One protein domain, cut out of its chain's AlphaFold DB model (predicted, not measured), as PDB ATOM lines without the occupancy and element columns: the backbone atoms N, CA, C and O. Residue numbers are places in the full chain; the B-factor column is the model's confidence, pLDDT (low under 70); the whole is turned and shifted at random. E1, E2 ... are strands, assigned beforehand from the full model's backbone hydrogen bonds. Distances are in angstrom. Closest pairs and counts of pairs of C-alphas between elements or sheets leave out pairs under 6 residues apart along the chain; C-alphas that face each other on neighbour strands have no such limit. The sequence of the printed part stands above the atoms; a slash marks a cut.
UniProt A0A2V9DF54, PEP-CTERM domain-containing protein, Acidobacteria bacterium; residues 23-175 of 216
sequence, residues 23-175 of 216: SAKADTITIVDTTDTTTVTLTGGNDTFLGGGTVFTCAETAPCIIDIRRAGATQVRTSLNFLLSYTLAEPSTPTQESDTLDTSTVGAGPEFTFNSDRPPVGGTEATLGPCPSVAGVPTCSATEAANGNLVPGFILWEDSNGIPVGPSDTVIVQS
ATOM      1  N   SER A  23       8.229  32.677  62.360       49.47
ATOM      2  CA  SER A  23       8.434  32.244  60.998       49.47
ATOM      3  C   SER A  23       8.364  30.732  61.004       49.47
ATOM      4  O   SER A  23       9.110  30.091  61.747       49.47
ATOM      5  N   ALA A  24       7.466  30.179  60.195       56.91
ATOM      6  CA  ALA A  24       7.558  28.788  59.811       56.91
ATOM      7  C   ALA A  24       8.979  28.599  59.271       56.91
ATOM      8  O   ALA A  24       9.365  29.209  58.271       56.91
ATOM      9  N   LYS A  25       9.816  27.927  60.056       69.00
ATOM     10  CA  LYS A  25      11.196  27.668  59.686       69.00
ATOM     11  C   LYS A  25      11.136  26.572  58.625       69.00
ATOM     12  O   LYS A  25      10.364  25.637  58.788       69.00
ATOM     13  N   ALA A  26      11.877  26.750  57.538       75.88
ATOM     14  CA  ALA A  26      12.122  25.672  56.592       75.88
ATOM     15  C   ALA A  26      12.763  24.501  57.335       75.88
ATOM     16  O   ALA A  26      13.681  24.716  58.140       75.88
ATOM     17  N   ASP A  27      12.287  23.298  57.053       83.44
ATOM     18  CA  ASP A  27      12.866  22.093  57.610       83.44
ATOM     19  C   ASP A  27      14.056  21.674  56.723       83.44
ATOM     20  O   ASP A  27      14.188  22.064  55.555       83.44
ATOM     21  N   THR A  28      15.018  20.969  57.315       83.94
ATOM     22  CA  THR A  28      16.178  20.427  56.593       83.94
ATOM     23  C   THR A  28      16.120  18.916  56.643       83.94
ATOM     24  O   THR A  28      16.067  18.338  57.727       83.94
ATOM     25  N   ILE A  29      16.138  18.297  55.471       84.00
ATOM     26  CA  ILE A  29      16.220  16.854  55.299       84.00
ATOM     27  C   ILE A  29      17.672  16.535  54.992       84.00
ATOM     28  O   ILE A  29      18.195  16.996  53.985       84.00
ATOM     29  N   THR A  30      18.318  15.761  55.848       86.38
ATOM     30  CA  THR A  30      19.696  15.319  55.648       86.38
ATOM     31  C   THR A  30      19.699  13.819  55.420       86.38
ATOM     32  O   THR A  30      19.221  13.083  56.275       86.38
ATOM     33  N   ILE A  31      20.237  13.378  54.291       84.94
ATOM     34  CA  ILE A  31      20.537  11.983  53.974       84.94
ATOM     35  C   ILE A  31      22.050  11.855  54.096       84.94
ATOM     36  O   ILE A  31      22.775  12.566  53.405       84.94
ATOM     37  N   VAL A  32      22.505  11.026  55.024       84.25
ATOM     38  CA  VAL A  32      23.921  10.782  55.289       84.25
ATOM     39  C   VAL A  32      24.194   9.329  55.029       84.25
ATOM     40  O   VAL A  32      23.653   8.493  55.745       84.25
ATOM     41  N   ASP A  33      25.046   9.041  54.065       77.19
ATOM     42  CA  ASP A  33      25.643   7.732  53.946       77.19
ATOM     43  C   ASP A  33      26.961   7.669  54.711       77.19
ATOM     44  O   ASP A  33      27.775   8.598  54.713       77.19
ATOM     45  N   THR A  34      27.111   6.578  55.440       77.19
ATOM     46  CA  THR A  34      28.346   6.161  56.094       77.19
ATOM     47  C   THR A  34      28.621   4.746  55.620       77.19
ATOM     48  O   THR A  34      27.669   4.053  55.281       77.19
ATOM     49  N   THR A  35      29.870   4.300  55.708       70.19
ATOM     50  CA  THR A  35      30.392   3.020  55.178       70.19
ATOM     51  C   THR A  35      29.607   1.732  55.444       70.19
ATOM     52  O   THR A  35      30.055   0.700  54.982       70.19
ATOM     53  N   ASP A  36      28.572   1.741  56.285       66.56
ATOM     54  CA  ASP A  36      27.695   0.583  56.512       66.56
ATOM     55  C   ASP A  36      26.213   0.980  56.708       66.56
ATOM     56  O   ASP A  36      25.339   0.127  56.917       66.56
ATOM     57  N   THR A  37      25.906   2.283  56.771       76.69
ATOM     58  CA  THR A  37      24.577   2.766  57.157       76.69
ATOM     59  C   THR A  37      24.226   4.105  56.531       76.69
ATOM     60  O   THR A  37      24.938   5.095  56.707       76.69
ATOM     61  N   THR A  38      23.027   4.180  55.956       80.25
ATOM     62  CA  THR A  38      22.427   5.453  55.556       80.25
ATOM     63  C   THR A  38      21.506   5.958  56.662       80.25
ATOM     64  O   THR A  38      20.566   5.275  57.073       80.25
ATOM     65  N   THR A  39      21.744   7.169  57.154       81.44
ATOM     66  CA  THR A  39      20.927   7.854  58.159       81.44
ATOM     67  C   THR A  39      20.216   9.050  57.551       81.44
ATOM     68  O   THR A  39      20.827   9.940  56.969       81.44
ATOM     69  N   VAL A  40      18.910   9.124  57.763       82.94
ATOM     70  CA  VAL A  40      18.060  10.212  57.290       82.94
ATOM     71  C   VAL A  40      17.547  10.986  58.488       82.94
ATOM     72  O   VAL A  40      16.959  10.409  59.399       82.94
ATOM     73  N   THR A  41      17.759  12.297  58.498       84.19
ATOM     74  CA  THR A  41      17.380  13.186  59.597       84.19
ATOM     75  C   THR A  41      16.514  14.331  59.094       84.19
ATOM     76  O   THR A  41      16.906  15.069  58.196       84.19
ATOM     77  N   LEU A  42      15.358  14.523  59.724       80.69
ATOM     78  CA  LEU A  42      14.542  15.729  59.610       80.69
ATOM     79  C   LEU A  42      14.890  16.671  60.760       80.69
ATOM     80  O   LEU A  42      14.598  16.399  61.926       80.69
ATOM     81  N   THR A  43      15.496  17.805  60.430       81.44
ATOM     82  CA  THR A  43      15.691  18.908  61.373       81.44
ATOM     83  C   THR A  43      14.601  19.936  61.133       81.44
ATOM     84  O   THR A  43      14.730  20.803  60.269       81.44
ATOM     85  N   GLY A  44      13.511  19.809  61.882       65.25
ATOM     86  CA  GLY A  44      12.269  20.464  61.509       65.25
ATOM     87  C   GLY A  44      11.065  19.957  62.282       65.25
ATOM     88  O   GLY A  44      11.169  18.935  62.955       65.25
ATOM     89  N   GLY A  45       9.959  20.699  62.280       65.38
ATOM     90  CA  GLY A  45       8.854  20.458  63.218       65.38
ATOM     91  C   GLY A  45       7.581  19.860  62.624       65.38
ATOM     92  O   GLY A  45       6.785  19.310  63.384       65.38
ATOM     93  N   ASN A  46       7.353  19.999  61.317       71.00
ATOM     94  CA  ASN A  46       6.021  19.755  60.743       71.00
ATOM     95  C   ASN A  46       5.963  18.576  59.772       71.00
ATOM     96  O   ASN A  46       4.861  18.127  59.438       71.00
ATOM     97  N   ASP A  47       7.117  18.076  59.344       78.12
ATOM     98  CA  ASP A  47       7.208  16.972  58.399       78.12
ATOM     99  C   ASP A  47       7.414  15.639  59.109       78.12
ATOM    100  O   ASP A  47       7.950  15.556  60.215       78.12
ATOM    101  N   THR A  48       6.952  14.572  58.465       76.25
ATOM    102  CA  THR A  48       7.032  13.212  59.002       76.25
ATOM    103  C   THR A  48       7.482  12.234  57.928       76.25
ATOM    104  O   THR A  48       7.097  12.366  56.764       76.25
ATOM    105  N   PHE A  49       8.264  11.233  58.340       79.31
ATOM    106  CA  PHE A  49       8.585  10.075  57.512       79.31
ATOM    107  C   PHE A  49       7.496   9.003  57.626       79.31
ATOM    108  O   PHE A  49       7.069   8.657  58.737       79.31
ATOM    109  N   LEU A  50       7.100   8.401  56.502       71.50
ATOM    110  CA  LEU A  50       6.358   7.131  56.490       71.50
ATOM    111  C   LEU A  50       7.328   5.990  56.841       71.50
ATOM    112  O   LEU A  50       7.832   5.268  55.997       71.50
ATOM    113  N   GLY A  51       7.631   5.887  58.128       60.94
ATOM    114  CA  GLY A  51       8.628   4.976  58.709       60.94
ATOM    115  C   GLY A  51       8.782   5.200  60.215       60.94
ATOM    116  O   GLY A  51       9.141   4.285  60.951       60.94
ATOM    117  N   GLY A  52       8.371   6.387  60.685       55.91
ATOM    118  CA  GLY A  52       8.318   6.765  62.092       55.91
ATOM    119  C   GLY A  52       9.573   7.511  62.545       55.91
ATOM    120  O   GLY A  52      10.690   7.110  62.252       55.91
ATOM    121  N   GLY A  53       9.368   8.593  63.302       67.00
ATOM    122  CA  GLY A  53      10.443   9.392  63.899       67.00
ATOM    123  C   GLY A  53      10.991  10.508  63.003       67.00
ATOM    124  O   GLY A  53      10.575  10.684  61.864       67.00
ATOM    125  N   THR A  54      11.907  11.297  63.567       73.06
ATOM    126  CA  THR A  54      12.677  12.349  62.874       73.06
ATOM    127  C   THR A  54      14.034  11.847  62.386       73.06
ATOM    128  O   THR A  54      14.756  12.588  61.727       73.06
ATOM    129  N   VAL A  55      14.398  10.614  62.746       78.38
ATOM    130  CA  VAL A  55      15.626   9.935  62.333       78.38
ATOM    131  C   VAL A  55      15.258   8.523  61.903       78.38
ATOM    132  O   VAL A  55      14.552   7.830  62.636       78.38
ATOM    133  N   PHE A  56      15.735   8.118  60.734       79.25
ATOM    134  CA  PHE A  56      15.524   6.798  60.151       79.25
ATOM    135  C   PHE A  56      16.855   6.254  59.621       79.25
ATOM    136  O   PHE A  56      17.662   7.026  59.111       79.25
ATOM    137  N   THR A  57      17.095   4.949  59.758       82.94
ATOM    138  CA  THR A  57      18.358   4.312  59.354       82.94
ATOM    139  C   THR A  57      18.079   3.115  58.457       82.94
ATOM    140  O   THR A  57      17.245   2.270  58.788       82.94
ATOM    141  N   CYS A  58      18.803   3.043  57.345       81.56
ATOM    142  CA  CYS A  58      18.766   1.966  56.367       81.56
ATOM    143  C   CYS A  58      20.044   1.124  56.444       81.56
ATOM    144  O   CYS A  58      21.112   1.639  56.770       81.56
ATOM    145  N   ALA A  59      19.916  -0.170  56.147       76.62
ATOM    146  CA  ALA A  59      21.050  -1.077  55.986       76.62
ATOM    147  C   ALA A  59      21.440  -1.163  54.502       76.62
ATOM    148  O   ALA A  59      20.546  -1.211  53.659       76.62
ATOM    149  N   GLU A  60      22.736  -1.271  54.203       68.56
ATOM    150  CA  GLU A  60      23.306  -1.259  52.837       68.56
ATOM    151  C   GLU A  60      22.722  -2.276  51.857       68.56
ATOM    152  O   GLU A  60      22.709  -2.062  50.652       68.56
ATOM    153  N   THR A  61      22.211  -3.404  52.349       69.69
ATOM    154  CA  THR A  61      21.789  -4.512  51.475       69.69
ATOM    155  C   THR A  61      20.556  -4.207  50.611       69.69
ATOM    156  O   THR A  61      20.133  -5.058  49.827       69.69
ATOM    157  N   ALA A  62      19.925  -3.043  50.786       77.19
ATOM    158  CA  ALA A  62      18.746  -2.640  50.036       77.19
ATOM    159  C   ALA A  62      18.680  -1.113  49.852       77.19
ATOM    160  O   ALA A  62      19.139  -0.376  50.722       77.19
ATOM    161  N   PRO A  63      18.033  -0.633  48.769       83.19
ATOM    162  CA  PRO A  63      17.752   0.786  48.596       83.19
ATOM    163  C   PRO A  63      17.050   1.381  49.819       83.19
ATOM    164  O   PRO A  63      16.072   0.824  50.330       83.19
ATOM    165  N   CYS A  64      17.516   2.549  50.248       86.12
ATOM    166  CA  CYS A  64      16.911   3.310  51.326       86.12
ATOM    167  C   CYS A  64      15.758   4.158  50.775       86.12
ATOM    168  O   CYS A  64      15.980   5.167  50.105       86.12
ATOM    169  N   ILE A  65      14.519   3.732  51.036       86.00
ATOM    170  CA  ILE A  65      13.305   4.411  50.562       86.00
ATOM    171  C   ILE A  65      12.769   5.335  51.659       86.00
ATOM    172  O   ILE A  65      12.536   4.910  52.792       86.00
ATOM    173  N   ILE A  66      12.568   6.604  51.313       84.94
ATOM    174  CA  ILE A  66      12.221   7.688  52.228       84.94
ATOM    175  C   ILE A  66      11.005   8.419  51.679       84.94
ATOM    176  O   ILE A  66      11.082   9.177  50.714       84.94
ATOM    177  N   ASP A  67       9.887   8.255  52.363       86.50
ATOM    178  CA  ASP A  67       8.642   8.930  52.035       86.50
ATOM    179  C   ASP A  67       8.410  10.103  52.990       86.50
ATOM    180  O   ASP A  67       8.269   9.901  54.204       86.50
ATOM    181  N   ILE A  68       8.313  11.324  52.457       85.25
ATOM    182  CA  ILE A  68       8.132  12.537  53.270       85.25
ATOM    183  C   ILE A  68       6.723  13.099  53.088       85.25
ATOM    184  O   ILE A  68       6.218  13.246  51.973       85.25
ATOM    185  N   ARG A  69       6.069  13.441  54.203       86.44
ATOM    186  CA  ARG A  69       4.725  14.030  54.217       86.44
ATOM    187  C   ARG A  69       4.684  15.296  55.056       86.44
ATOM    188  O   ARG A  69       5.157  15.294  56.193       86.44
ATOM    189  N   ARG A  70       3.979  16.302  54.534       86.12
ATOM    190  CA  ARG A  70       3.585  17.510  55.261       86.12
ATOM    191  C   ARG A  70       2.082  17.560  55.486       86.12
ATOM    192  O   ARG A  70       1.290  17.366  54.561       86.12
ATOM    193  N   ALA A  71       1.677  17.889  56.708       85.56
ATOM    194  CA  ALA A  71       0.273  18.105  57.029       85.56
ATOM    195  C   ALA A  71      -0.329  19.244  56.181       85.56
ATOM    196  O   ALA A  71       0.192  20.356  56.147       85.56
ATOM    197  N   GLY A  72      -1.453  18.963  55.517       83.88
ATOM    198  CA  GLY A  72      -2.166  19.928  54.674       83.88
ATOM    199  C   GLY A  72      -1.648  20.041  53.237       83.88
ATOM    200  O   GLY A  72      -2.342  20.625  52.410       83.88
ATOM    201  N   ALA A  73      -0.490  19.456  52.917       86.12
ATOM    202  CA  ALA A  73      -0.030  19.341  51.539       86.12
ATOM    203  C   ALA A  73      -0.746  18.178  50.839       86.12
ATOM    204  O   ALA A  73      -0.905  17.092  51.400       86.12
ATOM    205  N   THR A  74      -1.178  18.402  49.602       85.12
ATOM    206  CA  THR A  74      -1.768  17.357  48.743       85.12
ATOM    207  C   THR A  74      -1.046  17.225  47.408       85.12
ATOM    208  O   THR A  74      -1.289  16.276  46.668       85.12
ATOM    209  N   GLN A  75      -0.181  18.186  47.094       78.50
ATOM    210  CA  GLN A  75       0.704  18.196  45.945       78.50
ATOM    211  C   GLN A  75       2.096  18.602  46.414       78.50
ATOM    212  O   GLN A  75       2.267  19.301  47.416       78.50
ATOM    213  N   VAL A  76       3.105  18.160  45.679       80.19
ATOM    214  CA  VAL A  76       4.480  18.575  45.911       80.19
ATOM    215  C   VAL A  76       5.088  18.986  44.594       80.19
ATOM    216  O   VAL A  76       4.961  18.293  43.585       80.19
ATOM    217  N   ARG A  77       5.780  20.118  44.633       77.19
ATOM    218  CA  ARG A  77       6.638  20.577  43.561       77.19
ATOM    219  C   ARG A  77       8.068  20.546  44.078       77.19
ATOM    220  O   ARG A  77       8.493  21.399  44.849       77.19
ATOM    221  N   THR A  78       8.830  19.547  43.665       70.25
ATOM    222  CA  THR A  78      10.272  19.535  43.903       70.25
ATOM    223  C   THR A  78      10.947  20.369  42.823       70.25
ATOM    224  O   THR A  78      10.653  20.224  41.638       70.25
ATOM    225  N   SER A  79      11.860  21.253  43.206       63.84
ATOM    226  CA  SER A  79      12.709  21.965  42.242       63.84
ATOM    227  C   SER A  79      14.035  21.258  42.003       63.84
ATOM    228  O   SER A  79      15.005  21.893  41.577       63.84
ATOM    229  N   LEU A  80      14.134  19.996  42.411       59.31
ATOM    230  CA  LEU A  80      15.288  19.182  42.096       59.31
ATOM    231  C   LEU A  80      15.469  19.299  40.584       59.31
ATOM    232  O   LEU A  80      14.631  18.838  39.815       59.31
ATOM    233  N   ASN A  81      16.531  19.974  40.144       50.41
ATOM    234  CA  ASN A  81      16.866  20.129  38.726       50.41
ATOM    235  C   ASN A  81      17.317  18.782  38.108       50.41
ATOM    236  O   ASN A  81      17.978  18.755  37.074       50.41
ATOM    237  N   PHE A  82      16.957  17.666  38.741       54.19
ATOM    238  CA  PHE A  82      17.260  16.288  38.401       54.19
ATOM    239  C   PHE A  82      15.896  15.624  38.261       54.19
ATOM    240  O   PHE A  82      15.246  15.301  39.246       54.19
ATOM    241  N   LEU A  83      15.390  15.534  37.032       54.50
ATOM    242  CA  LEU A  83      13.981  15.203  36.811       54.50
ATOM    243  C   LEU A  83      13.585  13.788  37.261       54.50
ATOM    244  O   LEU A  83      12.389  13.533  37.311       54.50
ATOM    245  N   LEU A  84      14.531  12.894  37.591       73.50
ATOM    246  CA  LEU A  84      14.251  11.528  38.065       73.50
ATOM    247  C   LEU A  84      15.371  10.929  38.944       73.50
ATOM    248  O   LEU A  84      15.072  10.147  39.838       73.50
ATOM    249  N   SER A  85      16.639  11.289  38.707       83.38
ATOM    250  CA  SER A  85      17.804  10.663  39.349       83.38
ATOM    251  C   SER A  85      18.952  11.658  39.516       83.38
ATOM    252  O   SER A  85      19.246  12.413  38.584       83.38
ATOM    253  N   TYR A  86      19.576  11.669  40.692       85.25
ATOM    254  CA  TYR A  86      20.774  12.439  41.015       85.25
ATOM    255  C   TYR A  86      21.916  11.478  41.326       85.25
ATOM    256  O   TYR A  86      21.866  10.764  42.320       85.25
ATOM    257  N   THR A  87      22.930  11.457  40.470       88.12
ATOM    258  CA  THR A  87      24.070  10.541  40.595       88.12
ATOM    259  C   THR A  87      25.285  11.244  41.183       88.12
ATOM    260  O   THR A  87      25.639  12.355  40.764       88.12
ATOM    261  N   LEU A  88      25.914  10.590  42.147       88.00
ATOM    262  CA  LEU A  88      27.146  11.011  42.787       88.00
ATOM    263  C   LEU A  88      28.316  10.252  42.173       88.00
ATOM    264  O   LEU A  88      28.197   9.087  41.806       88.00
ATOM    265  N   ALA A  89      29.412  10.972  41.964       89.44
ATOM    266  CA  ALA A  89      30.653  10.416  41.470       89.44
ATOM    267  C   ALA A  89      31.678  10.328  42.587       89.44
ATOM    268  O   ALA A  89      31.859  11.298  43.331       89.44
ATOM    269  N   GLU A  90      32.457   9.259  42.535       86.94
ATOM    270  CA  GLU A  90      33.646   9.070  43.346       86.94
ATOM    271  C   GLU A  90      34.614  10.263  43.249       86.94
ATOM    272  O   GLU A  90      34.952  10.703  42.135       86.94
ATOM    273  N   PRO A  91      35.164  10.760  44.377       83.94
ATOM    274  CA  PRO A  91      36.114  11.873  44.374       83.94
ATOM    275  C   PRO A  91      37.366  11.583  43.544       83.94
ATOM    276  O   PRO A  91      37.950  12.484  42.934       83.94
ATOM    277  N   SER A  92      37.799  10.320  43.540       84.12
ATOM    278  CA  SER A  92      39.025   9.881  42.872       84.12
ATOM    279  C   SER A  92      38.807   9.453  41.416       84.12
ATOM    280  O   SER A  92      39.746   9.489  40.612       84.12
ATOM    281  N   THR A  93      37.570   9.110  41.052       87.56
ATOM    282  CA  THR A  93      37.186   8.583  39.740       87.56
ATOM    283  C   THR A  93      35.867   9.218  39.281       87.56
ATOM    284  O   THR A  93      34.837   8.559  39.246       87.56
ATOM    285  N   PRO A  94      35.870  10.477  38.794       85.12
ATOM    286  CA  PRO A  94      34.652  11.271  38.545       85.12
ATOM    287  C   PRO A  94      33.750  10.759  37.403       85.12
ATOM    288  O   PRO A  94      32.775  11.405  37.024       85.12
ATOM    289  N   THR A  95      34.111   9.628  36.801       88.81
ATOM    290  CA  THR A  95      33.323   8.906  35.801       88.81
ATOM    291  C   THR A  95      32.656   7.655  36.365       88.81
ATOM    292  O   THR A  95      31.950   6.992  35.610       88.81
ATOM    293  N   GLN A  96      32.930   7.289  37.617       89.44
ATOM    294  CA  GLN A  96      32.309   6.177  38.325       89.44
ATOM    295  C   GLN A  96      31.218   6.716  39.245       89.44
ATOM    296  O   GLN A  96      31.444   7.695  39.947       89.44
ATOM    297  N   GLU A  97      30.046   6.102  39.166       89.50
ATOM    298  CA  GLU A  97      28.900   6.349  40.035       89.50
ATOM    299  C   GLU A  97      29.146   5.619  41.353       89.50
ATOM    300  O   GLU A  97      29.288   4.396  41.329       89.50
ATOM    301  N   SER A  98      29.233   6.366  42.450       88.12
ATOM    302  CA  SER A  98      29.200   5.833  43.814       88.12
ATOM    303  C   SER A  98      27.738   5.584  44.183       88.12
ATOM    304  O   SER A  98      27.262   4.447  44.179       88.12
ATOM    305  N   ASP A  99      26.976   6.675  44.284       87.44
ATOM    306  CA  ASP A  99      25.605   6.644  44.776       87.44
ATOM    307  C   ASP A  99      24.589   7.250  43.817       87.44
ATOM    308  O   ASP A  99      24.882   8.095  42.960       87.44
ATOM    309  N   THR A 100      23.325   6.906  44.058       87.62
ATOM    310  CA  THR A 100      22.189   7.587  43.443       87.62
ATOM    311  C   THR A 100      21.139   8.003  44.456       87.62
ATOM    312  O   THR A 100      20.730   7.237  45.322       87.62
ATOM    313  N   LEU A 101      20.626   9.220  44.290       87.00
ATOM    314  CA  LEU A 101      19.380   9.674  44.885       87.00
ATOM    315  C   LEU A 101      18.328   9.788  43.780       87.00
ATOM    316  O   LEU A 101      18.279  10.767  43.031       87.00
ATOM    317  N   ASP A 102      17.465   8.789  43.697       87.31
ATOM    318  CA  ASP A 102      16.308   8.810  42.819       87.31
ATOM    319  C   ASP A 102      15.140   9.502  43.512       87.31
ATOM    320  O   ASP A 102      14.929   9.355  44.718       87.31
ATOM    321  N   THR A 103      14.369  10.271  42.745       84.88
ATOM    322  CA  THR A 103      13.196  10.966  43.279       84.88
ATOM    323  C   THR A 103      11.959  10.625  42.483       84.88
ATOM    324  O   THR A 103      11.925  10.698  41.254       84.88
ATOM    325  N   SER A 104      10.931  10.239  43.218       86.88
ATOM    326  CA  SER A 104       9.631   9.841  42.717       86.88
ATOM    327  C   SER A 104       8.559  10.641  43.463       86.88
ATOM    328  O   SER A 104       8.823  11.328  44.454       86.88
ATOM    329  N   THR A 105       7.331  10.623  42.951       82.06
ATOM    330  CA  THR A 105       6.186  11.206  43.658       82.06
ATOM    331  C   THR A 105       5.192  10.098  43.946       82.06
ATOM    332  O   THR A 105       4.628   9.499  43.031       82.06
ATOM    333  N   VAL A 106       4.963   9.828  45.230       75.81
ATOM    334  CA  VAL A 106       3.993   8.827  45.678       75.81
ATOM    335  C   VAL A 106       2.882   9.555  46.416       75.81
ATOM    336  O   VAL A 106       3.049  10.035  47.536       75.81
ATOM    337  N   GLY A 107       1.707   9.676  45.799       79.50
ATOM    338  CA  GLY A 107       0.583  10.425  46.372       79.50
ATOM    339  C   GLY A 107       0.884  11.925  46.520       79.50
ATOM    340  O   GLY A 107       1.193  12.595  45.546       79.50
ATOM    341  N   ALA A 108       0.774  12.451  47.744       73.75
ATOM    342  CA  ALA A 108       0.932  13.871  48.093       73.75
ATOM    343  C   ALA A 108       2.351  14.295  48.551       73.75
ATOM    344  O   ALA A 108       2.488  15.294  49.249       73.75
ATOM    345  N   GLY A 109       3.393  13.504  48.282       81.19
ATOM    346  CA  GLY A 109       4.727  13.681  48.873       81.19
ATOM    347  C   GLY A 109       5.829  13.130  47.970       81.19
ATOM    348  O   GLY A 109       5.525  12.276  47.129       81.19
ATOM    349  N   PRO A 110       7.075  13.618  48.107       85.19
ATOM    350  CA  PRO A 110       8.204  13.029  47.417       85.19
ATOM    351  C   PRO A 110       8.606  11.724  48.105       85.19
ATOM    352  O   PRO A 110       8.610  11.626  49.337       85.19
ATOM    353  N   GLU A 111       8.961  10.754  47.279       87.38
ATOM    354  CA  GLU A 111       9.651   9.538  47.677       87.38
ATOM    355  C   GLU A 111      11.093   9.665  47.189       87.38
ATOM    356  O   GLU A 111      11.343   9.890  46.001       87.38
ATOM    357  N   PHE A 112      12.045   9.561  48.105       86.56
ATOM    358  CA  PHE A 112      13.462   9.498  47.787       86.56
ATOM    359  C   PHE A 112      13.918   8.051  47.892       86.56
ATOM    360  O   PHE A 112      13.640   7.389  48.885       86.56
ATOM    361  N   THR A 113      14.625   7.561  46.883       88.12
ATOM    362  CA  THR A 113      15.286   6.258  46.926       88.12
ATOM    363  C   THR A 113      16.779   6.494  46.826       88.12
ATOM    364  O   THR A 113      17.269   6.922  45.785       88.12
ATOM    365  N   PHE A 114      17.489   6.263  47.924       87.31
ATOM    366  CA  PHE A 114      18.941   6.343  47.963       87.31
ATOM    367  C   PHE A 114      19.537   4.948  47.753       87.31
ATOM    368  O   PHE A 114      19.162   4.002  48.450       87.31
ATOM    369  N   ASN A 115      20.429   4.820  46.775       86.94
ATOM    370  CA  ASN A 115      21.203   3.614  46.513       86.94
ATOM    371  C   ASN A 115      22.671   3.955  46.737       86.94
ATOM    372  O   ASN A 115      23.191   4.808  46.021       86.94
ATOM    373  N   SER A 116      23.287   3.280  47.700       86.06
ATOM    374  CA  SER A 116      24.729   3.337  47.921       86.06
ATOM    375  C   SER A 116      25.438   2.311  47.036       86.06
ATOM    376  O   SER A 116      24.847   1.264  46.732       86.06
ATOM    377  N   ASP A 117      26.656   2.628  46.602       79.88
ATOM    378  CA  ASP A 117      27.593   1.709  45.938       79.88
ATOM    379  C   ASP A 117      26.965   0.861  44.826       79.88
ATOM    380  O   ASP A 117      27.088  -0.372  44.757       79.88
ATOM    381  N   ARG A 118      26.227   1.512  43.923       73.31
ATOM    382  CA  ARG A 118      25.419   0.780  42.949       73.31
ATOM    383  C   ARG A 118      26.319  -0.036  42.004       73.31
ATOM    384  O   ARG A 118      27.070   0.538  41.206       73.31
ATOM    385  N   PRO A 119      26.194  -1.379  41.962       68.31
ATOM    386  CA  PRO A 119      27.014  -2.175  41.066       68.31
ATOM    387  C   PRO A 119      26.634  -1.913  39.598       68.31
ATOM    388  O   PRO A 119      25.458  -1.699  39.273       68.31
ATOM    389  N   PRO A 120      27.594  -2.001  38.660       75.69
ATOM    390  CA  PRO A 120      27.324  -1.908  37.241       75.69
ATOM    391  C   PRO A 120      26.386  -3.033  36.824       75.69
ATOM    392  O   PRO A 120      26.405  -4.135  37.375       75.69
ATOM    393  N   VAL A 121      25.591  -2.776  35.787       73.88
ATOM    394  CA  VAL A 121      24.679  -3.772  35.219       73.88
ATOM    395  C   VAL A 121      25.463  -5.039  34.840       73.88
ATOM    396  O   VAL A 121      26.237  -5.035  33.884       73.88
ATOM    397  N   GLY A 122      25.254  -6.124  35.593       68.94
ATOM    398  CA  GLY A 122      25.928  -7.414  35.395       68.94
ATOM    399  C   GLY A 122      27.324  -7.545  36.025       68.94
ATOM    400  O   GLY A 122      28.024  -8.507  35.711       68.94
ATOM    401  N   GLY A 123      27.739  -6.601  36.874       65.88
ATOM    402  CA  GLY A 123      28.992  -6.647  37.628       65.88
ATOM    403  C   GLY A 123      28.861  -7.250  39.029       65.88
ATOM    404  O   GLY A 123      27.776  -7.601  39.485       65.88
ATOM    405  N   THR A 124      30.002  -7.382  39.703       62.03
ATOM    406  CA  THR A 124      30.100  -7.702  41.135       62.03
ATOM    407  C   THR A 124      30.116  -6.414  41.956       62.03
ATOM    408  O   THR A 124      30.690  -5.436  41.487       62.03
ATOM    409  N   GLU A 125      29.602  -6.448  43.190       60.41
ATOM    410  CA  GLU A 125      29.591  -5.328  44.162       60.41
ATOM    411  C   GLU A 125      30.969  -4.671  44.392       60.41
ATOM    412  O   GLU A 125      31.052  -3.539  44.832       60.41
ATOM    413  N   ALA A 126      32.070  -5.336  44.031       63.41
ATOM    414  CA  ALA A 126      33.431  -4.817  44.196       63.41
ATOM    415  C   ALA A 126      33.884  -3.766  43.156       63.41
ATOM    416  O   ALA A 126      35.029  -3.316  43.219       63.41
ATOM    417  N   THR A 127      33.059  -3.422  42.164       75.50
ATOM    418  CA  THR A 127      33.435  -2.454  41.123       75.50
ATOM    419  C   THR A 127      32.287  -1.490  40.903       75.50
ATOM    420  O   THR A 127      31.214  -1.950  40.545       75.50
ATOM    421  N   LEU A 128      32.523  -0.185  41.021       83.44
ATOM    422  CA  LEU A 128      31.522   0.841  40.731       83.44
ATOM    423  C   LEU A 128      31.239   0.975  39.230       83.44
ATOM    424  O   LEU A 128      32.126   0.801  38.378       83.44
ATOM    425  N   GLY A 129      29.980   1.262  38.899       84.31
ATOM    426  CA  GLY A 129      29.534   1.457  37.524       84.31
ATOM    427  C   GLY A 129      29.949   2.815  36.954       84.31
ATOM    428  O   GLY A 129      30.326   3.711  37.699       84.31
ATOM    429  N   PRO A 130      29.930   3.006  35.623       88.94
ATOM    430  CA  PRO A 130      30.135   4.330  35.053       88.94
ATOM    431  C   PRO A 130      28.916   5.225  35.308       88.94
ATOM    432  O   PRO A 130      27.784   4.755  35.197       88.94
ATOM    433  N   CYS A 131      29.145   6.523  35.519       88.50
ATOM    434  CA  CYS A 131      28.081   7.526  35.541       88.50
ATOM    435  C   CYS A 131      27.204   7.437  34.275       88.50
ATOM    436  O   CYS A 131      27.714   7.103  33.191       88.50
ATOM    437  N   PRO A 132      25.918   7.835  34.345       85.19
ATOM    438  CA  PRO A 132      25.045   7.875  33.183       85.19
ATOM    439  C   PRO A 132      25.672   8.702  32.060       85.19
ATOM    440  O   PRO A 132      26.227   9.779  32.289       85.19
ATOM    441  N   SER A 133      25.598   8.197  30.827       82.81
ATOM    442  CA  SER A 133      26.180   8.897  29.682       82.81
ATOM    443  C   SER A 133      25.153   9.779  28.982       82.81
ATOM    444  O   SER A 133      24.115   9.308  28.516       82.81
ATOM    445  N   VAL A 134      25.464  11.069  28.856       76.44
ATOM    446  CA  VAL A 134      24.721  11.997  27.998       76.44
ATOM    447  C   VAL A 134      25.575  12.247  26.762       76.44
ATOM    448  O   VAL A 134      26.716  12.687  26.858       76.44
ATOM    449  N   ALA A 135      25.048  11.903  25.582       79.19
ATOM    450  CA  ALA A 135      25.789  11.959  24.314       79.19
ATOM    451  C   ALA A 135      27.110  11.150  24.312       79.19
ATOM    452  O   ALA A 135      28.068  11.515  23.634       79.19
ATOM    453  N   GLY A 136      27.158  10.041  25.060       74.88
ATOM    454  CA  GLY A 136      28.322   9.147  25.122       74.88
ATOM    455  C   GLY A 136      29.443   9.611  26.055       74.88
ATOM    456  O   GLY A 136      30.468   8.940  26.133       74.88
ATOM    457  N   VAL A 137      29.256  10.720  26.779       74.81
ATOM    458  CA  VAL A 137      30.169  11.163  27.839       74.81
ATOM    459  C   VAL A 137      29.544  10.800  29.189       74.81
ATOM    460  O   VAL A 137      28.433  11.264  29.453       74.81
ATOM    461  N   PRO A 138      30.189   9.965  30.027       80.06
ATOM    462  CA  PRO A 138      29.704   9.680  31.374       80.06
ATOM    463  C   PRO A 138      29.766  10.960  32.207       80.06
ATOM    464  O   PRO A 138      30.826  11.575  32.336       80.06
ATOM    465  N   THR A 139      28.622  11.378  32.739       84.44
ATOM    466  CA  THR A 139      28.496  12.595  33.542       84.44
ATOM    467  C   THR A 139      27.648  12.297  34.767       84.44
ATOM    468  O   THR A 139      26.450  12.045  34.639       84.44
ATOM    469  N   CYS A 140      28.265  12.336  35.947       87.81
ATOM    470  CA  CYS A 140      27.532  12.354  37.205       87.81
ATOM    471  C   CYS A 140      26.988  13.758  37.492       87.81
ATOM    472  O   CYS A 140      27.447  14.756  36.928       87.81
ATOM    473  N   SER A 141      25.979  13.831  38.356       86.81
ATOM    474  CA  SER A 141      25.322  15.094  38.705       86.81
ATOM    475  C   SER A 141      26.186  15.952  39.630       86.81
ATOM    476  O   SER A 141      26.168  17.181  39.537       86.81
ATOM    477  N   ALA A 142      26.966  15.306  40.494       86.94
ATOM    478  CA  ALA A 142      28.030  15.918  41.272       86.94
ATOM    479  C   ALA A 142      29.129  14.897  41.569       86.94
ATOM    480  O   ALA A 142      28.930  13.699  41.413       86.94
ATOM    481  N   THR A 143      30.280  15.395  42.002       86.88
ATOM    482  CA  THR A 143      31.327  14.588  42.631       86.88
ATOM    483  C   THR A 143      31.183  14.740  44.136       86.88
ATOM    484  O   THR A 143      30.940  15.855  44.614       86.88
ATOM    485  N   GLU A 144      31.335  13.653  44.875       83.81
ATOM    486  CA  GLU A 144      31.337  13.686  46.329       83.81
ATOM    487  C   GLU A 144      32.399  14.643  46.847       83.81
ATOM    488  O   GLU A 144      33.557  14.672  46.417       83.81
ATOM    489  N   ALA A 145      31.973  15.505  47.761       72.81
ATOM    490  CA  ALA A 145      32.869  16.434  48.407       72.81
ATOM    491  C   ALA A 145      33.367  15.798  49.701       72.81
ATOM    492  O   ALA A 145      32.564  15.501  50.579       72.81
ATOM    493  N   ALA A 146      34.686  15.763  49.889       60.28
ATOM    494  CA  ALA A 146      35.331  15.323  51.133       60.28
ATOM    495  C   ALA A 146      34.865  16.079  52.404       60.28
ATOM    496  O   ALA A 146      35.176  15.683  53.520       60.28
ATOM    497  N   ASN A 147      34.122  17.184  52.245       63.12
ATOM    498  CA  ASN A 147      33.568  17.987  53.338       63.12
ATOM    499  C   ASN A 147      32.044  17.810  53.505       63.12
ATOM    500  O   ASN A 147      31.401  18.634  54.159       63.12
ATOM    501  N   GLY A 148      31.463  16.782  52.884       61.59
ATOM    502  CA  GLY A 148      30.158  16.234  53.236       61.59
ATOM    503  C   GLY A 148      28.937  17.093  52.923       61.59
ATOM    504  O   GLY A 148      27.856  16.720  53.329       61.59
ATOM    505  N   ASN A 149      29.022  18.231  52.234       63.25
ATOM    506  CA  ASN A 149      27.827  19.037  51.947       63.25
ATOM    507  C   ASN A 149      27.617  19.223  50.450       63.25
ATOM    508  O   ASN A 149      28.183  20.140  49.851       63.25
ATOM    509  N   LEU A 150      26.741  18.406  49.872       69.69
ATOM    510  CA  LEU A 150      26.105  18.700  48.595       69.69
ATOM    511  C   LEU A 150      24.698  19.255  48.859       69.69
ATOM    512  O   LEU A 150      24.038  18.875  49.825       69.69
ATOM    513  N   VAL A 151      24.246  20.198  48.023       62.88
ATOM    514  CA  VAL A 151      22.913  20.824  48.132       62.88
ATOM    515  C   VAL A 151      21.977  20.250  47.057       62.88
ATOM    516  O   VAL A 151      21.922  20.786  45.947       62.88
ATOM    517  N   PRO A 152      21.218  19.185  47.339       67.56
ATOM    518  CA  PRO A 152      20.178  18.670  46.468       67.56
ATOM    519  C   PRO A 152      18.853  19.409  46.702       67.56
ATOM    520  O   PRO A 152      17.925  18.909  47.306       67.56
ATOM    521  N   GLY A 153      18.721  20.610  46.148       78.06
ATOM    522  CA  GLY A 153      17.415  21.233  45.873       78.06
ATOM    523  C   GLY A 153      16.452  21.456  47.052       78.06
ATOM    524  O   GLY A 153      16.821  21.450  48.227       78.06
ATOM    525  N   PHE A 154      15.198  21.757  46.703       85.06
ATOM    526  CA  PHE A 154      14.152  22.087  47.665       85.06
ATOM    527  C   PHE A 154      12.813  21.415  47.349       85.06
ATOM    528  O   PHE A 154      12.485  21.126  46.192       85.06
ATOM    529  N   ILE A 155      12.027  21.201  48.404       86.31
ATOM    530  CA  ILE A 155      10.653  20.707  48.343       86.31
ATOM    531  C   ILE A 155       9.723  21.894  48.567       86.31
ATOM    532  O   ILE A 155       9.753  22.524  49.625       86.31
ATOM    533  N   LEU A 156       8.892  22.211  47.575       88.69
ATOM    534  CA  LEU A 156       7.772  23.127  47.739       88.69
ATOM    535  C   LEU A 156       6.497  22.312  47.955       88.69
ATOM    536  O   LEU A 156       6.116  21.482  47.129       88.69
ATOM    537  N   TRP A 157       5.834  22.569  49.074       87.62
ATOM    538  CA  TRP A 157       4.595  21.902  49.454       87.62
ATOM    539  C   TRP A 157       3.406  22.710  48.964       87.62
ATOM    540  O   TRP A 157       3.337  23.901  49.255       87.62
ATOM    541  N   GLU A 158       2.469  22.082  48.260       89.56
ATOM    542  CA  GLU A 158       1.291  22.738  47.689       89.56
ATOM    543  C   GLU A 158      -0.002  22.000  48.098       89.56
ATOM    544  O   GLU A 158      -0.027  20.790  48.351       89.56
ATOM    545  N   ASP A 159      -1.109  22.733  48.198       89.06
ATOM    546  CA  ASP A 159      -2.442  22.152  48.362       89.06
ATOM    547  C   ASP A 159      -2.999  21.668  47.009       89.06
ATOM    548  O   ASP A 159      -2.311  21.642  45.986       89.06
ATOM    549  N   SER A 160      -4.271  21.265  46.968       89.12
ATOM    550  CA  SER A 160      -4.875  20.703  45.753       89.12
ATOM    551  C   SER A 160      -5.086  21.755  44.666       89.12
ATOM    552  O   SER A 160      -5.398  21.411  43.527       89.12
ATOM    553  N   ASN A 161      -4.943  23.028  45.029       90.88
ATOM    554  CA  ASN A 161      -5.113  24.190  44.176       90.88
ATOM    555  C   ASN A 161      -3.758  24.782  43.744       90.88
ATOM    556  O   ASN A 161      -3.746  25.820  43.084       90.88
ATOM    557  N   GLY A 162      -2.632  24.152  44.112       88.19
ATOM    558  CA  GLY A 162      -1.286  24.652  43.823       88.19
ATOM    559  C   GLY A 162      -0.850  25.810  44.729       88.19
ATOM    560  O   GLY A 162       0.051  26.566  44.371       88.19
ATOM    561  N   ILE A 163      -1.508  26.011  45.876       89.44
ATOM    562  CA  ILE A 163      -1.168  27.078  46.823       89.44
ATOM    563  C   ILE A 163      -0.122  26.552  47.813       89.44
ATOM    564  O   ILE A 163      -0.354  25.502  48.414       89.44
ATOM    565  N   PRO A 164       0.995  27.269  48.051       90.12
ATOM    566  CA  PRO A 164       2.012  26.834  49.001       90.12
ATOM    567  C   PRO A 164       1.481  26.603  50.425       90.12
ATOM    568  O   PRO A 164       0.876  27.493  51.028       90.12
ATOM    569  N   VAL A 165       1.772  25.429  50.991       88.12
ATOM    570  CA  VAL A 165       1.427  25.017  52.360       88.12
ATOM    571  C   VAL A 165       2.686  25.078  53.226       88.12
ATOM    572  O   VAL A 165       3.324  24.074  53.545       88.12
ATOM    573  N   GLY A 166       3.067  26.301  53.593       85.19
ATOM    574  CA  GLY A 166       4.220  26.564  54.456       85.19
ATOM    575  C   GLY A 166       5.536  26.835  53.706       85.19
ATOM    576  O   GLY A 166       5.523  27.119  52.509       85.19
ATOM    577  N   PRO A 167       6.672  26.839  54.429       86.38
ATOM    578  CA  PRO A 167       7.987  27.140  53.867       86.38
ATOM    579  C   PRO A 167       8.478  25.998  52.968       86.38
ATOM    580  O   PRO A 167       8.054  24.860  53.123       86.38
ATOM    581  N   SER A 168       9.386  26.275  52.038       87.38
ATOM    582  CA  SER A 168      10.070  25.212  51.296       87.38
ATOM    583  C   SER A 168      11.123  24.537  52.169       87.38
ATOM    584  O   SER A 168      11.844  25.246  52.870       87.38
ATOM    585  N   ASP A 169      11.285  23.225  52.050       86.81
ATOM    586  CA  ASP A 169      12.360  22.509  52.747       86.81
ATOM    587  C   ASP A 169      13.571  22.335  51.861       86.81
ATOM    588  O   ASP A 169      13.465  22.340  50.636       86.81
ATOM    589  N   THR A 170      14.726  22.166  52.491       86.25
ATOM    590  CA  THR A 170      15.982  21.875  51.796       86.25
ATOM    591  C   THR A 170      16.326  20.410  51.985       86.25
ATOM    592  O   THR A 170      16.243  19.911  53.108       86.25
ATOM    593  N   VAL A 171      16.741  19.737  50.914       84.75
ATOM    594  CA  VAL A 171      17.337  18.402  51.017       84.75
ATOM    595  C   VAL A 171      18.853  18.561  50.947       84.75
ATOM    596  O   VAL A 171      19.365  19.405  50.213       84.75
ATOM    597  N   ILE A 172      19.559  17.785  51.762       85.56
ATOM    598  CA  ILE A 172      21.013  17.678  51.871       85.56
ATOM    599  C   ILE A 172      21.353  16.207  51.700       85.56
ATOM    600  O   ILE A 172      20.798  15.371  52.406       85.56
ATOM    601  N   VAL A 173      22.252  15.904  50.767       83.00
ATOM    602  CA  VAL A 173      22.820  14.564  50.608       83.00
ATOM    603  C   VAL A 173      24.292  14.670  50.929       83.00
ATOM    604  O   VAL A 173      24.995  15.565  50.448       83.00
ATOM    605  N   GLN A 174      24.720  13.764  51.782       83.69
ATOM    606  CA  GLN A 174      26.088  13.593  52.191       83.69
ATOM    607  C   GLN A 174      26.406  12.120  51.999       83.69
ATOM    608  O   GLN A 174      25.669  11.283  52.508       83.69
ATOM    609  N   SER A 175      27.471  11.829  51.273       78.75
ATOM    610  CA  SER A 175      28.005  10.480  51.157       78.75
ATOM    611  C   SER A 175      29.443  10.465  51.638       78.75
ATOM    612  O   SER A 175      30.065  11.536  51.728       78.75
TER     613      SER A 175
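Overview. This is residues 23 to 175 of the 216 residues of the protein "PEP-CTERM domain-containing protein" of Acidobacteria bacterium (UniProt A0A2V9DF54). A curled sheet of six strands wraps over one face of a second, five-stranded sheet, as a loosely formed sandwich whose sheets come nearest at E4 and E5 and at E6 and E9. A long link, residues 116 to 153, is tied to the second sheet by short pairings with E7 and E8. The printed part has 153 residues with no named helix and eleven named strands, E1 to E11 in chain order; the class is all strand, though only 67 residues are in named elements. The first sheet runs E4, E2, E1, E11, E10, E6 and is mixed; the second runs E3, E5, E9, E8, E7 and is antiparallel. The whole is compact, with a radius of gyration of the C-alphas of 15.9 A, and rounded, spanning 44 by 34 by 28 A.

Along the chain. E1, residues 28 to 34, begins with C-alpha 28 at (16.178, 20.427, 56.593) and is 18.8 A long. E2 is residues 37 to 43, 18.9 A, E3 residues 47 to 49 and E4 residues 55 to 59. E5, residues 64 to 70, is 19.9 A long; E6 is residues 75 to 78 and E7 residues 85 to 89. E8, residues 96 to 106, is the longest strand by residues and spans 29.4 A. E9 is residues 109 to 115, 19.5 A, and E10 residues 154 to 158. E11, residues 169 to 174, is 16.4 A long and ends with C-alpha 174 at (26.088, 13.593, 52.191).

Arrangement. The six-stranded sheet is strongly twisted and curled, its way across turning by 129 degrees. E1 and E2 form a hairpin, with N 30 and O 41 2.8 A apart. E4 is antiparallel to E2, with N 40 and O 56 at 2.8 A. E1 and E11 are parallel at 12 degrees, with N 31 and O 172 at 2.8 A. E10 and E11 form a hairpin, with N 155 and O 169 at 2.9 A; E10 and E6 are antiparallel, with N 77 and O 156 at 2.9 A. In the other sheet, also strongly twisted, E7, E8 and E9 form a meander, each strand the antiparallel neighbour of the one before; N 86 and O 101 are 2.8 A apart, as are N 102 and O 113. E5 pairs with E9, N 66 and O 112 at 2.8 A, and with E3, N 48 and O 69 at 3.0 A. Between the sheets, the closest C-alphas of E4 and E5, Cys 58 and Cys 64, are 5.5 A apart; those of E6 and E9, Val 76 and Gly 109, are 5.7 A apart. E1 and E9 are near each other, with 5 pairs of C-alphas within 10 A.

Size, cuts and confidence. The C-alphas farthest apart, Ser 23 and Gly 122, are 50.3 A apart. The printed part has no cut. The link from E9 to E10 is long, 38 residues. The mean pLDDT of the printed part is 79.2; 29 residues are under 70, among them 79 to 83, 122 to 126 and 146 to 152.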